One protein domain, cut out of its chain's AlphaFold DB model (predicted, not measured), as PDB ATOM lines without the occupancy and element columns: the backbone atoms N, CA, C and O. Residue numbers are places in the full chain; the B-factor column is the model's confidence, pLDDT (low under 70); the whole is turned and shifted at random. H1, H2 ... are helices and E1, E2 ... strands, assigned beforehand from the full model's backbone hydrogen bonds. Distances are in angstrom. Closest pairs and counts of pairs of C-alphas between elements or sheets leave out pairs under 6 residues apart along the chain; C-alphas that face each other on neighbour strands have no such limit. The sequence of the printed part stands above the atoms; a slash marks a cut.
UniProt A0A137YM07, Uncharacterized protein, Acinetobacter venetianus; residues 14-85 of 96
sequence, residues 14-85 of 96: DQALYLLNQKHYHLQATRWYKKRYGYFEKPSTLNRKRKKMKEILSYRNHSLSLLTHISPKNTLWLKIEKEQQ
ATOM      1  N   ASP A  14     180.994 232.267 231.591       92.19
ATOM      2  CA  ASP A  14     181.414 230.876 231.787       92.19
ATOM      3  C   ASP A  14     182.361 230.399 230.675       92.19
ATOM      4  O   ASP A  14     183.367 229.726 230.936       92.19
ATOM      5  N   GLN A  15     182.102 230.808 229.428       90.62
ATOM      6  CA  GLN A  15     182.996 230.524 228.303       90.62
ATOM      7  C   GLN A  15     184.339 231.244 228.485       90.62
ATOM      8  O   GLN A  15     185.400 230.668 228.223       90.62
ATOM      9  N   ALA A  16     184.310 232.469 229.011       91.62
ATOM     10  CA  ALA A  16     185.506 233.234 229.345       91.62
ATOM     11  C   ALA A  16     186.376 232.531 230.382       91.62
ATOM     12  O   ALA A  16     187.584 232.369 230.176       91.62
ATOM     13  N   LEU A  17     185.760 232.077 231.474       92.81
ATOM     14  CA  LEU A  17     186.437 231.365 232.547       92.81
ATOM     15  C   LEU A  17     187.055 230.062 232.030       92.81
ATOM     16  O   LEU A  17     188.212 229.754 232.331       92.81
ATOM     17  N   TYR A  18     186.321 229.324 231.197       92.12
ATOM     18  CA  TYR A  18     186.823 228.109 230.566       92.12
ATOM     19  C   TYR A  18     188.062 228.376 229.699       92.12
ATOM     20  O   TYR A  18     189.101 227.730 229.880       92.12
ATOM     21  N   LEU A  19     188.000 229.361 228.798       91.06
ATOM     22  CA  LEU A  19     189.124 229.736 227.934       91.06
ATOM     23  C   LEU A  19     190.326 230.245 228.739       91.06
ATOM     24  O   LEU A  19     191.477 229.936 228.408       91.06
ATOM     25  N   LEU A  20     190.074 231.001 229.808       92.00
ATOM     26  CA  LEU A  20     191.111 231.503 230.703       92.00
ATOM     27  C   LEU A  20     191.839 230.343 231.382       92.00
ATOM     28  O   LEU A  20     193.069 230.281 231.334       92.00
ATOM     29  N   ASN A  21     191.090 229.385 231.929       89.19
ATOM     30  CA  ASN A  21     191.636 228.192 232.568       89.19
ATOM     31  C   ASN A  21     192.429 227.326 231.585       89.19
ATOM     32  O   ASN A  21     193.518 226.853 231.916       89.19
ATOM     33  N   GLN A  22     191.950 227.170 230.348       88.19
ATOM     34  CA  GLN A  22     192.701 226.468 229.307       88.19
ATOM     35  C   GLN A  22     194.035 227.154 228.987       88.19
ATOM     36  O   GLN A  22     195.078 226.489 228.944       88.19
ATOM     37  N   LYS A  23     194.030 228.481 228.790       89.12
ATOM     38  CA  LYS A  23     195.257 229.259 228.549       89.12
ATOM     39  C   LYS A  23     196.214 229.165 229.734       89.12
ATOM     40  O   LYS A  23     197.404 228.921 229.535       89.12
ATOM     41  N   HIS A  24     195.696 229.303 230.951       88.25
ATOM     42  CA  HIS A  24     196.458 229.176 232.188       88.25
ATOM     43  C   HIS A  24     197.123 227.802 232.301       88.25
ATOM     44  O   HIS A  24     198.347 227.715 232.435       88.25
ATOM     45  N   TYR A  25     196.361 226.727 232.103       84.38
ATOM     46  CA  TYR A  25     196.894 225.369 232.083       84.38
ATOM     47  C   TYR A  25     197.968 225.186 231.002       84.38
ATOM     48  O   TYR A  25     199.005 224.572 231.241       84.38
ATOM     49  N   HIS A  26     197.779 225.732 229.799       82.56
ATOM     50  CA  HIS A  26     198.778 225.631 228.731       82.56
ATOM     51  C   HIS A  26     200.085 226.375 229.018       82.56
ATOM     52  O   HIS A  26     201.122 225.964 228.493       82.56
ATOM     53  N   LEU A  27     200.056 227.411 229.855       84.06
ATOM     54  CA  LEU A  27     201.250 228.123 230.310       84.06
ATOM     55  C   LEU A  27     201.949 227.410 231.470       84.06
ATOM     56  O   LEU A  27     203.180 227.428 231.557       84.06
ATOM     57  N   GLN A  28     201.177 226.761 232.341       84.50
ATOM     58  CA  GLN A  28     201.703 225.998 233.469       84.50
ATOM     59  C   GLN A  28     202.144 224.580 233.095       84.50
ATOM     60  O   GLN A  28     202.935 223.986 233.820       84.50
ATOM     61  N   ALA A  29     201.693 224.033 231.965       86.56
ATOM     62  CA  ALA A  29     201.988 222.665 231.563       86.56
ATOM     63  C   ALA A  29     202.980 222.589 230.389       86.56
ATOM     64  O   ALA A  29     202.793 223.179 229.325       86.56
ATOM     65  N   THR A  30     204.020 221.771 230.535       88.25
ATOM     66  CA  THR A  30     205.007 221.469 229.490       88.25
ATOM     67  C   THR A  30     204.823 220.050 228.954       88.25
ATOM     68  O   THR A  30     204.203 219.198 229.582       88.25
ATOM     69  N   ARG A  31     205.346 219.753 227.759       89.56
ATOM     70  CA  ARG A  31     205.252 218.396 227.186       89.56
ATOM     71  C   ARG A  31     206.105 217.426 228.004       89.56
ATOM     72  O   ARG A  31     207.265 217.727 228.274       89.56
ATOM     73  N   TRP A  32     205.592 216.228 228.286       88.38
ATOM     74  CA  TRP A  32     206.274 215.228 229.120       88.38
ATOM     75  C   TRP A  32     207.710 214.922 228.673       88.38
ATOM     76  O   TRP A  32     208.603 214.806 229.504       88.38
ATOM     77  N   TYR A  33     207.982 214.851 227.365       87.94
ATOM     78  CA  TYR A  33     209.334 214.536 226.884       87.94
ATOM     79  C   TYR A  33     210.378 215.618 227.227       87.94
ATOM     80  O   TYR A  33     211.574 215.359 227.110       87.94
ATOM     81  N   LYS A  34     209.937 216.825 227.623       87.44
ATOM     82  CA  LYS A  34     210.793 217.907 228.128       87.44
ATOM     83  C   LYS A  34     211.102 217.773 229.625       87.44
ATOM     84  O   LYS A  34     211.923 218.549 230.104       87.44
ATOM     85  N   LYS A  35     210.479 216.826 230.342       86.44
ATOM     86  CA  LYS A  35     210.791 216.511 231.743       86.44
ATOM     87  C   LYS A  35     212.264 216.148 231.877       86.44
ATOM     88  O   LYS A  35     212.747 215.294 231.123       86.44
ATOM     89  N   ARG A  36     212.937 216.749 232.852       84.38
ATOM     90  CA  ARG A  36     214.342 216.527 233.182       84.38
ATOM     91  C   ARG A  36     214.492 216.110 234.636       84.38
ATOM     92  O   ARG A  36     213.817 216.644 235.511       84.38
ATOM     93  N   TYR A  37     215.402 215.178 234.888       76.50
ATOM     94  CA  TYR A  37     215.857 214.884 236.244       76.50
ATOM     95  C   TYR A  37     216.993 215.854 236.599       76.50
ATOM     96  O   TYR A  37     218.156 215.588 236.313       76.50
ATOM     97  N   GLY A  38     216.646 217.019 237.155       76.81
ATOM     98  CA  GLY A  38     217.583 218.128 237.379       76.81
ATOM     99  C   GLY A  38     217.723 219.070 236.175       76.81
ATOM    100  O   GLY A  38     216.899 219.068 235.263       76.81
ATOM    101  N   TYR A  39     218.755 219.918 236.176       77.81
ATOM    102  CA  TYR A  39     218.889 221.014 235.201       77.81
ATOM    103  C   TYR A  39     219.437 220.563 233.837       77.81
ATOM    104  O   TYR A  39     218.995 221.050 232.788       77.81
ATOM    105  N   PHE A  40     220.355 219.593 233.829       81.00
ATOM    106  CA  PHE A  40     221.026 219.140 232.614       81.00
ATOM    107  C   PHE A  40     220.641 217.706 232.236       81.00
ATOM    108  O   PHE A  40     220.805 216.770 233.009       81.00
ATOM    109  N   GLU A  41     220.180 217.539 230.998       83.81
ATOM    110  CA  GLU A  41     220.069 216.245 230.329       83.81
ATOM    111  C   GLU A  41     220.731 216.345 228.956       83.81
ATOM    112  O   GLU A  41     220.610 217.368 228.276       83.81
ATOM    113  N   LYS A  42     221.398 215.267 228.527       89.19
ATOM    114  CA  LYS A  42     222.067 215.215 227.223       89.19
ATOM    115  C   LYS A  42     221.044 215.427 226.087       89.19
ATOM    116  O   LYS A  42     219.949 214.866 226.134       89.19
ATOM    117  N   PRO A  43     221.385 216.142 225.002       89.00
ATOM    118  CA  PRO A  43     220.476 216.310 223.862       89.00
ATOM    119  C   PRO A  43     219.963 214.983 223.275       89.00
ATOM    120  O   PRO A  43     218.803 214.880 222.872       89.00
ATOM    121  N   SER A  44     220.793 213.935 223.289       91.44
ATOM    122  CA  SER A  44     220.427 212.593 222.821       91.44
ATOM    123  C   SER A  44     219.295 211.954 223.636       91.44
ATOM    124  O   SER A  44     218.399 211.337 223.053       91.44
ATOM    125  N   THR A  45     219.260 212.141 224.961       88.75
ATOM    126  CA  THR A  45     218.179 211.605 225.806       88.75
ATOM    127  C   THR A  45     216.868 212.329 225.532       88.75
ATOM    128  O   THR A  45     215.825 211.685 225.400       88.75
ATOM    129  N   LEU A  46     216.915 213.652 225.353       87.88
ATOM    130  CA  LEU A  46     215.749 214.459 224.984       87.88
ATOM    131  C   LEU A  46     215.201 214.068 223.605       87.88
ATOM    132  O   LEU A  46     213.985 213.949 223.436       87.88
ATOM    133  N   ASN A  47     216.079 213.802 222.634       91.62
ATOM    134  CA  ASN A  47     215.684 213.314 221.312       91.62
ATOM    135  C   ASN A  47     215.029 211.931 221.390       91.62
ATOM    136  O   ASN A  47     213.974 211.723 220.787       91.62
ATOM    137  N   ARG A  48     215.578 211.012 222.195       92.75
ATOM    138  CA  ARG A  48     214.977 209.689 222.425       92.75
ATOM    139  C   ARG A  48     213.594 209.798 223.069       92.75
ATOM    140  O   ARG A  48     212.655 209.165 222.594       92.75
ATOM    141  N   LYS A  49     213.432 210.640 224.099       91.50
ATOM    142  CA  LYS A  49     212.124 210.909 224.729       91.50
ATOM    143  C   LYS A  49     211.122 211.485 223.725       91.50
ATOM    144  O   LYS A  49     209.964 211.071 223.703       91.50
ATOM    145  N   ARG A  50     211.560 212.416 222.867       92.00
ATOM    146  CA  ARG A  50     210.728 213.007 221.807       92.00
ATOM    147  C   ARG A  50     210.288 211.961 220.781       92.00
ATOM    148  O   ARG A  50     209.113 211.948 220.423       92.00
ATOM    149  N   LYS A  51     211.201 211.097 220.322       93.81
ATOM    150  CA  LYS A  51     210.894 210.012 219.378       93.81
ATOM    151  C   LYS A  51     209.879 209.037 219.981       93.81
ATOM    152  O   LYS A  51     208.831 208.831 219.383       93.81
ATOM    153  N   LYS A  52     210.117 208.592 221.220       92.81
ATOM    154  CA  LYS A  52     209.183 207.740 221.972       92.81
ATOM    155  C   LYS A  52     207.789 208.366 222.083       92.81
ATOM    156  O   LYS A  52     206.791 207.685 221.891       92.81
ATOM    157  N   MET A  53     207.703 209.669 222.361       91.00
ATOM    158  CA  MET A  53     206.412 210.365 222.395       91.00
ATOM    159  C   MET A  53     205.708 210.322 221.034       91.00
ATOM    160  O   MET A  53     204.528 210.005 220.979       91.00
ATOM    161  N   LYS A  54     206.412 210.623 219.936       90.44
ATOM    162  CA  LYS A  54     205.821 210.571 218.589       90.44
ATOM    163  C   LYS A  54     205.281 209.180 218.253       90.44
ATOM    164  O   LYS A  54     204.190 209.088 217.707       90.44
ATOM    165  N   GLU A  55     206.013 208.127 218.607       91.06
ATOM    166  CA  GLU A  55     205.586 206.737 218.402       91.06
ATOM    167  C   GLU A  55     204.300 206.421 219.174       91.06
ATOM    168  O   GLU A  55     203.343 205.927 218.582       91.06
ATOM    169  N   ILE A  56     204.228 206.792 220.459       89.00
ATOM    170  CA  ILE A  56     203.022 206.607 221.286       89.00
ATOM    171  C   ILE A  56     201.816 207.330 220.674       89.00
ATOM    172  O   ILE A  56     200.723 206.769 220.602       89.00
ATOM    173  N   LEU A  57     202.006 208.571 220.221       89.00
ATOM    174  CA  LEU A  57     200.936 209.359 219.609       89.00
ATOM    175  C   LEU A  57     200.491 208.775 218.266       89.00
ATOM    176  O   LEU A  57     199.295 208.714 218.008       89.00
ATOM    177  N   SER A  58     201.437 208.316 217.447       87.88
ATOM    178  CA  SER A  58     201.150 207.642 216.179       87.88
ATOM    179  C   SER A  58     200.308 206.390 216.406       87.88
ATOM    180  O   SER A  58     199.239 206.252 215.817       87.88
ATOM    181  N   TYR A  59     200.733 205.530 217.337       87.88
ATOM    182  CA  TYR A  59     200.012 204.308 217.681       87.88
ATOM    183  C   TYR A  59     198.592 204.604 218.172       87.88
ATOM    184  O   TYR A  59     197.632 204.030 217.667       87.88
ATOM    185  N   ARG A  60     198.442 205.555 219.103       85.62
ATOM    186  CA  ARG A  60     197.132 205.961 219.628       85.62
ATOM    187  C   ARG A  60     196.219 206.514 218.533       85.62
ATOM    188  O   ARG A  60     195.031 206.201 218.500       85.62
ATOM    189  N   ASN A  61     196.749 207.372 217.668       87.06
ATOM    190  CA  ASN A  61     195.965 207.973 216.594       87.06
ATOM    191  C   ASN A  61     195.531 206.912 215.576       87.06
ATOM    192  O   ASN A  61     194.382 206.922 215.146       87.06
ATOM    193  N   HIS A  62     196.415 205.968 215.252       86.81
ATOM    194  CA  HIS A  62     196.099 204.830 214.396       86.81
ATOM    195  C   HIS A  62     195.009 203.944 215.013       86.81
ATOM    196  O   HIS A  62     194.010 203.660 214.359       86.81
ATOM    197  N   SER A  63     195.138 203.563 216.290       86.62
ATOM    198  CA  SER A  63     194.118 202.758 216.971       86.62
ATOM    199  C   SER A  63     192.765 203.470 217.035       86.62
ATOM    200  O   SER A  63     191.731 202.850 216.816       86.62
ATOM    201  N   LEU A  64     192.760 204.783 217.291       85.62
ATOM    202  CA  LEU A  64     191.526 205.569 217.300       85.62
ATOM    203  C   LEU A  64     190.900 205.643 215.902       85.62
ATOM    204  O   LEU A  64     189.684 205.535 215.774       85.62
ATOM    205  N   SER A  65     191.723 205.795 214.863       86.75
ATOM    206  CA  SER A  65     191.258 205.809 213.477       86.75
ATOM    207  C   SER A  65     190.611 204.486 213.078       86.75
ATOM    208  O   SER A  65     189.607 204.509 212.378       86.75
ATOM    209  N   LEU A  66     191.146 203.349 213.535       88.50
ATOM    210  CA  LEU A  66     190.538 202.037 213.291       88.50
ATOM    211  C   LEU A  66     189.189 201.882 214.001       88.50
ATOM    212  O   LEU A  66     188.275 201.300 213.436       88.50
ATOM    213  N   LEU A  67     189.059 202.411 215.221       87.56
ATOM    214  CA  LEU A  67     187.829 202.306 216.014       87.56
ATOM    215  C   LEU A  67     186.721 203.254 215.545       87.56
ATOM    216  O   LEU A  67     185.545 202.925 215.642       87.56
ATOM    217  N   THR A  68     187.089 204.453 215.098       86.12
ATOM    218  CA  THR A  68     186.130 205.526 214.782       86.12
ATOM    219  C   THR A  68     185.926 205.739 213.288       86.12
ATOM    220  O   THR A  68     185.056 206.515 212.913       86.12
ATOM    221  N   HIS A  69     186.739 205.100 212.437       83.06
ATOM    222  CA  HIS A  69     186.825 205.361 210.994       83.06
ATOM    223  C   HIS A  69     187.076 206.838 210.636       83.06
ATOM    224  O   HIS A  69     186.814 207.274 209.517       83.06
ATOM    225  N   ILE A  70     187.608 207.621 211.582       81.69
ATOM    226  CA  ILE A  70     187.882 209.048 211.428       81.69
ATOM    227  C   ILE A  70     189.344 209.306 211.776       81.69
ATOM    228  O   ILE A  70     189.832 208.910 212.834       81.69
ATOM    229  N   SER A  71     190.034 210.046 210.911       76.12
ATOM    230  CA  SER A  71     191.372 210.550 211.209       76.12
ATOM    231  C   SER A  71     191.305 211.549 212.375       76.12
ATOM    232  O   SER A  71     190.680 212.607 212.229       76.12
ATOM    233  N   PRO A  72     191.939 211.277 213.533       76.19
ATOM    234  CA  PRO A  72     191.894 212.196 214.662       76.19
ATOM    235  C   PRO A  72     192.524 213.541 214.301       76.19
ATOM    236  O   PRO A  72     193.720 213.626 214.026       76.19
ATOM    237  N   LYS A  73     191.727 214.614 214.365       70.62
ATOM    238  CA  LYS A  73     192.208 215.989 214.144       70.62
ATOM    239  C   LYS A  73     193.125 216.467 215.274       70.62
ATOM    240  O   LYS A  73     194.088 217.188 215.030       70.62
ATOM    241  N   ASN A  74     192.858 216.023 216.506       70.50
ATOM    242  CA  ASN A  74     193.565 216.473 217.701       70.50
ATOM    243  C   ASN A  74     194.339 215.331 218.355       70.50
ATOM    244  O   ASN A  74     193.778 214.329 218.789       70.50
ATOM    245  N   THR A  75     195.652 215.521 218.473       75.12
ATOM    246  CA  THR A  75     196.529 214.576 219.162       75.12
ATOM    247  C   THR A  75     196.624 214.937 220.644       75.12
ATOM    248  O   THR A  75     197.064 216.035 220.991       75.12
ATOM    249  N   LEU A  76     196.240 214.013 221.529       78.12
ATOM    250  CA  LEU A  76     196.338 214.208 222.977       78.12
ATOM    251  C   LEU A  76     197.794 214.105 223.438       78.12
ATOM    252  O   LEU A  76     198.358 213.019 223.551       78.12
ATOM    253  N   TRP A  77     198.409 215.253 223.710       82.94
ATOM    254  CA  TRP A  77     199.776 215.318 224.219       82.94
ATOM    255  C   TRP A  77     199.819 215.043 225.719       82.94
ATOM    256  O   TRP A  77     199.174 215.743 226.494       82.94
ATOM    257  N   LEU A  78     200.683 214.117 226.137       84.81
ATOM    258  CA  LEU A  78     201.023 213.975 227.551       84.81
ATOM    259  C   LEU A  78     201.815 215.207 228.009       84.81
ATOM    260  O   LEU A  78     202.890 215.519 227.471       84.81
ATOM    261  N   LYS A  79     201.270 215.906 229.002       88.62
ATOM    262  CA  LYS A  79     201.867 217.085 229.627       88.62
ATOM    263  C   LYS A  79     202.187 216.810 231.095       88.62
ATOM    264  O   LYS A  79     201.663 215.874 231.686       88.62
ATOM    265  N   ILE A  80     203.089 217.612 231.637       88.56
ATOM    266  CA  ILE A  80     203.427 217.677 233.057       88.56
ATOM    267  C   ILE A  80     203.385 219.140 233.487       88.56
ATOM    268  O   ILE A  80     203.586 220.030 232.657       88.56
ATOM    269  N   GLU A  81     203.177 219.394 234.766       87.44
ATOM    270  CA  GLU A  81     203.298 220.740 235.325       87.44
ATOM    271  C   GLU A  81     204.744 221.243 235.234       87.44
ATOM    272  O   GLU A  81     205.709 220.471 235.266       87.44
ATOM    273  N   LYS A  82     204.908 222.560 235.108       84.25
ATOM    274  CA  LYS A  82     206.213 223.217 234.983       84.25
ATOM    275  C   LYS A  82     207.081 223.001 236.220       84.25
ATOM    276  O   LYS A  82     208.285 222.813 236.077       84.25
ATOM    277  N   GLU A  83     206.477 222.951 237.402       83.12
ATOM    278  CA  GLU A  83     207.156 222.628 238.666       83.12
ATOM    279  C   GLU A  83     207.821 221.246 238.604       83.12
ATOM    280  O   GLU A  83     208.946 221.046 239.062       83.12
ATOM    281  N   GLN A  84     207.186 220.307 237.902       82.81
ATOM    282  CA  GLN A  84     207.703 218.959 237.705       82.81
ATOM    283  C   GLN A  84     208.752 218.858 236.589       82.81
ATOM    284  O   GLN A  84     209.354 217.795 236.409       82.81
ATOM    285  N   GLN A  85     208.992 219.930 235.820       84.75
ATOM    286  CA  GLN A  85     209.912 219.904 234.680       84.75
ATOM    287  C   GLN A  85     211.348 219.585 235.099       84.75
ATOM    288  O   GLN A  85     212.040 218.908 234.343       84.75
TER     289      GLN A  85
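Overview. This is residues 14 to 85 of the 96 residues of an uncharacterized protein of Acinetobacter venetianus (UniProt A0A137YM07). Starting at the first printed residue, you meet a helix, H1, whose residues 14 to 24 stick out as a free arm, and which leads into a tiny sheet of two short strands, E1 and E2. A second, much longer helix, H2, runs along the longest axis of the model; one link leads from the sheet to its first end and another leads back from its last end to the sheet, making a flat loop. The printed part has 72 residues, with two named helices and two named strands in the order H1, E1, H2, E2 along the chain; the sheet has the order E1 - E2 and is antiparallel, and the class is mostly helix. The whole is loose, with a radius of gyration of the C-alphas of 15.4 A, and flat, with spans of 42 by 35 by 12 A.

Arrangement. Look first at residues 14 to 28, H1, which run by a tight link into residues 29 to 31, E1. Its antiparallel neighbour is E2, residues 79 to 81, with 138 degrees between their N-to-C directions. Between them, N 30 and O 80 are within hydrogen-bond range at 2.8 A, and so are N 80 and O 30 at 2.8 A; C-alphas 29 and 81, which face each other, are 4.4 A apart. The closest C-alphas of H1 and E2 are those of Gln 28 and Glu 81, 5.8 A apart. Now go to residues 43 to 68, H2: H1 and H2 are apart. In H1 and H2, every O i to N i+4 pair is within hydrogen-bond range.

Along the chain. Find C-alpha 14 at (181.414, 230.876, 231.787); from there H1 runs 20.9 A to C-alpha 28. E1, from Ala 29 to Arg 31, covers 6.9 A. Find C-alpha 43 at (220.476, 216.310, 223.862), where H2 begins; it runs 37.1 A to C-alpha 68 at (186.130, 205.526, 214.782). E2, from Lys 79 to Glu 81, covers 6.9 A and ends with C-alpha 81 at (203.298, 220.740, 235.325).

Size, cuts and confidence. The two C-alphas farthest apart are those of Asp 14 and Ser 44, 44.0 A. Without the stretch that stands free, residues 14 to 24 of H1, the body of 61 residues spans 43 by 27 by 12 A. The link from E1 to H2, with 11 residues between them, is long, while the link from H2 to E2, with 10, is short. The printed part has no cut. In the B-factor column you will find a mean pLDDT of the printed part of 86.3, and no printed residue is under 70.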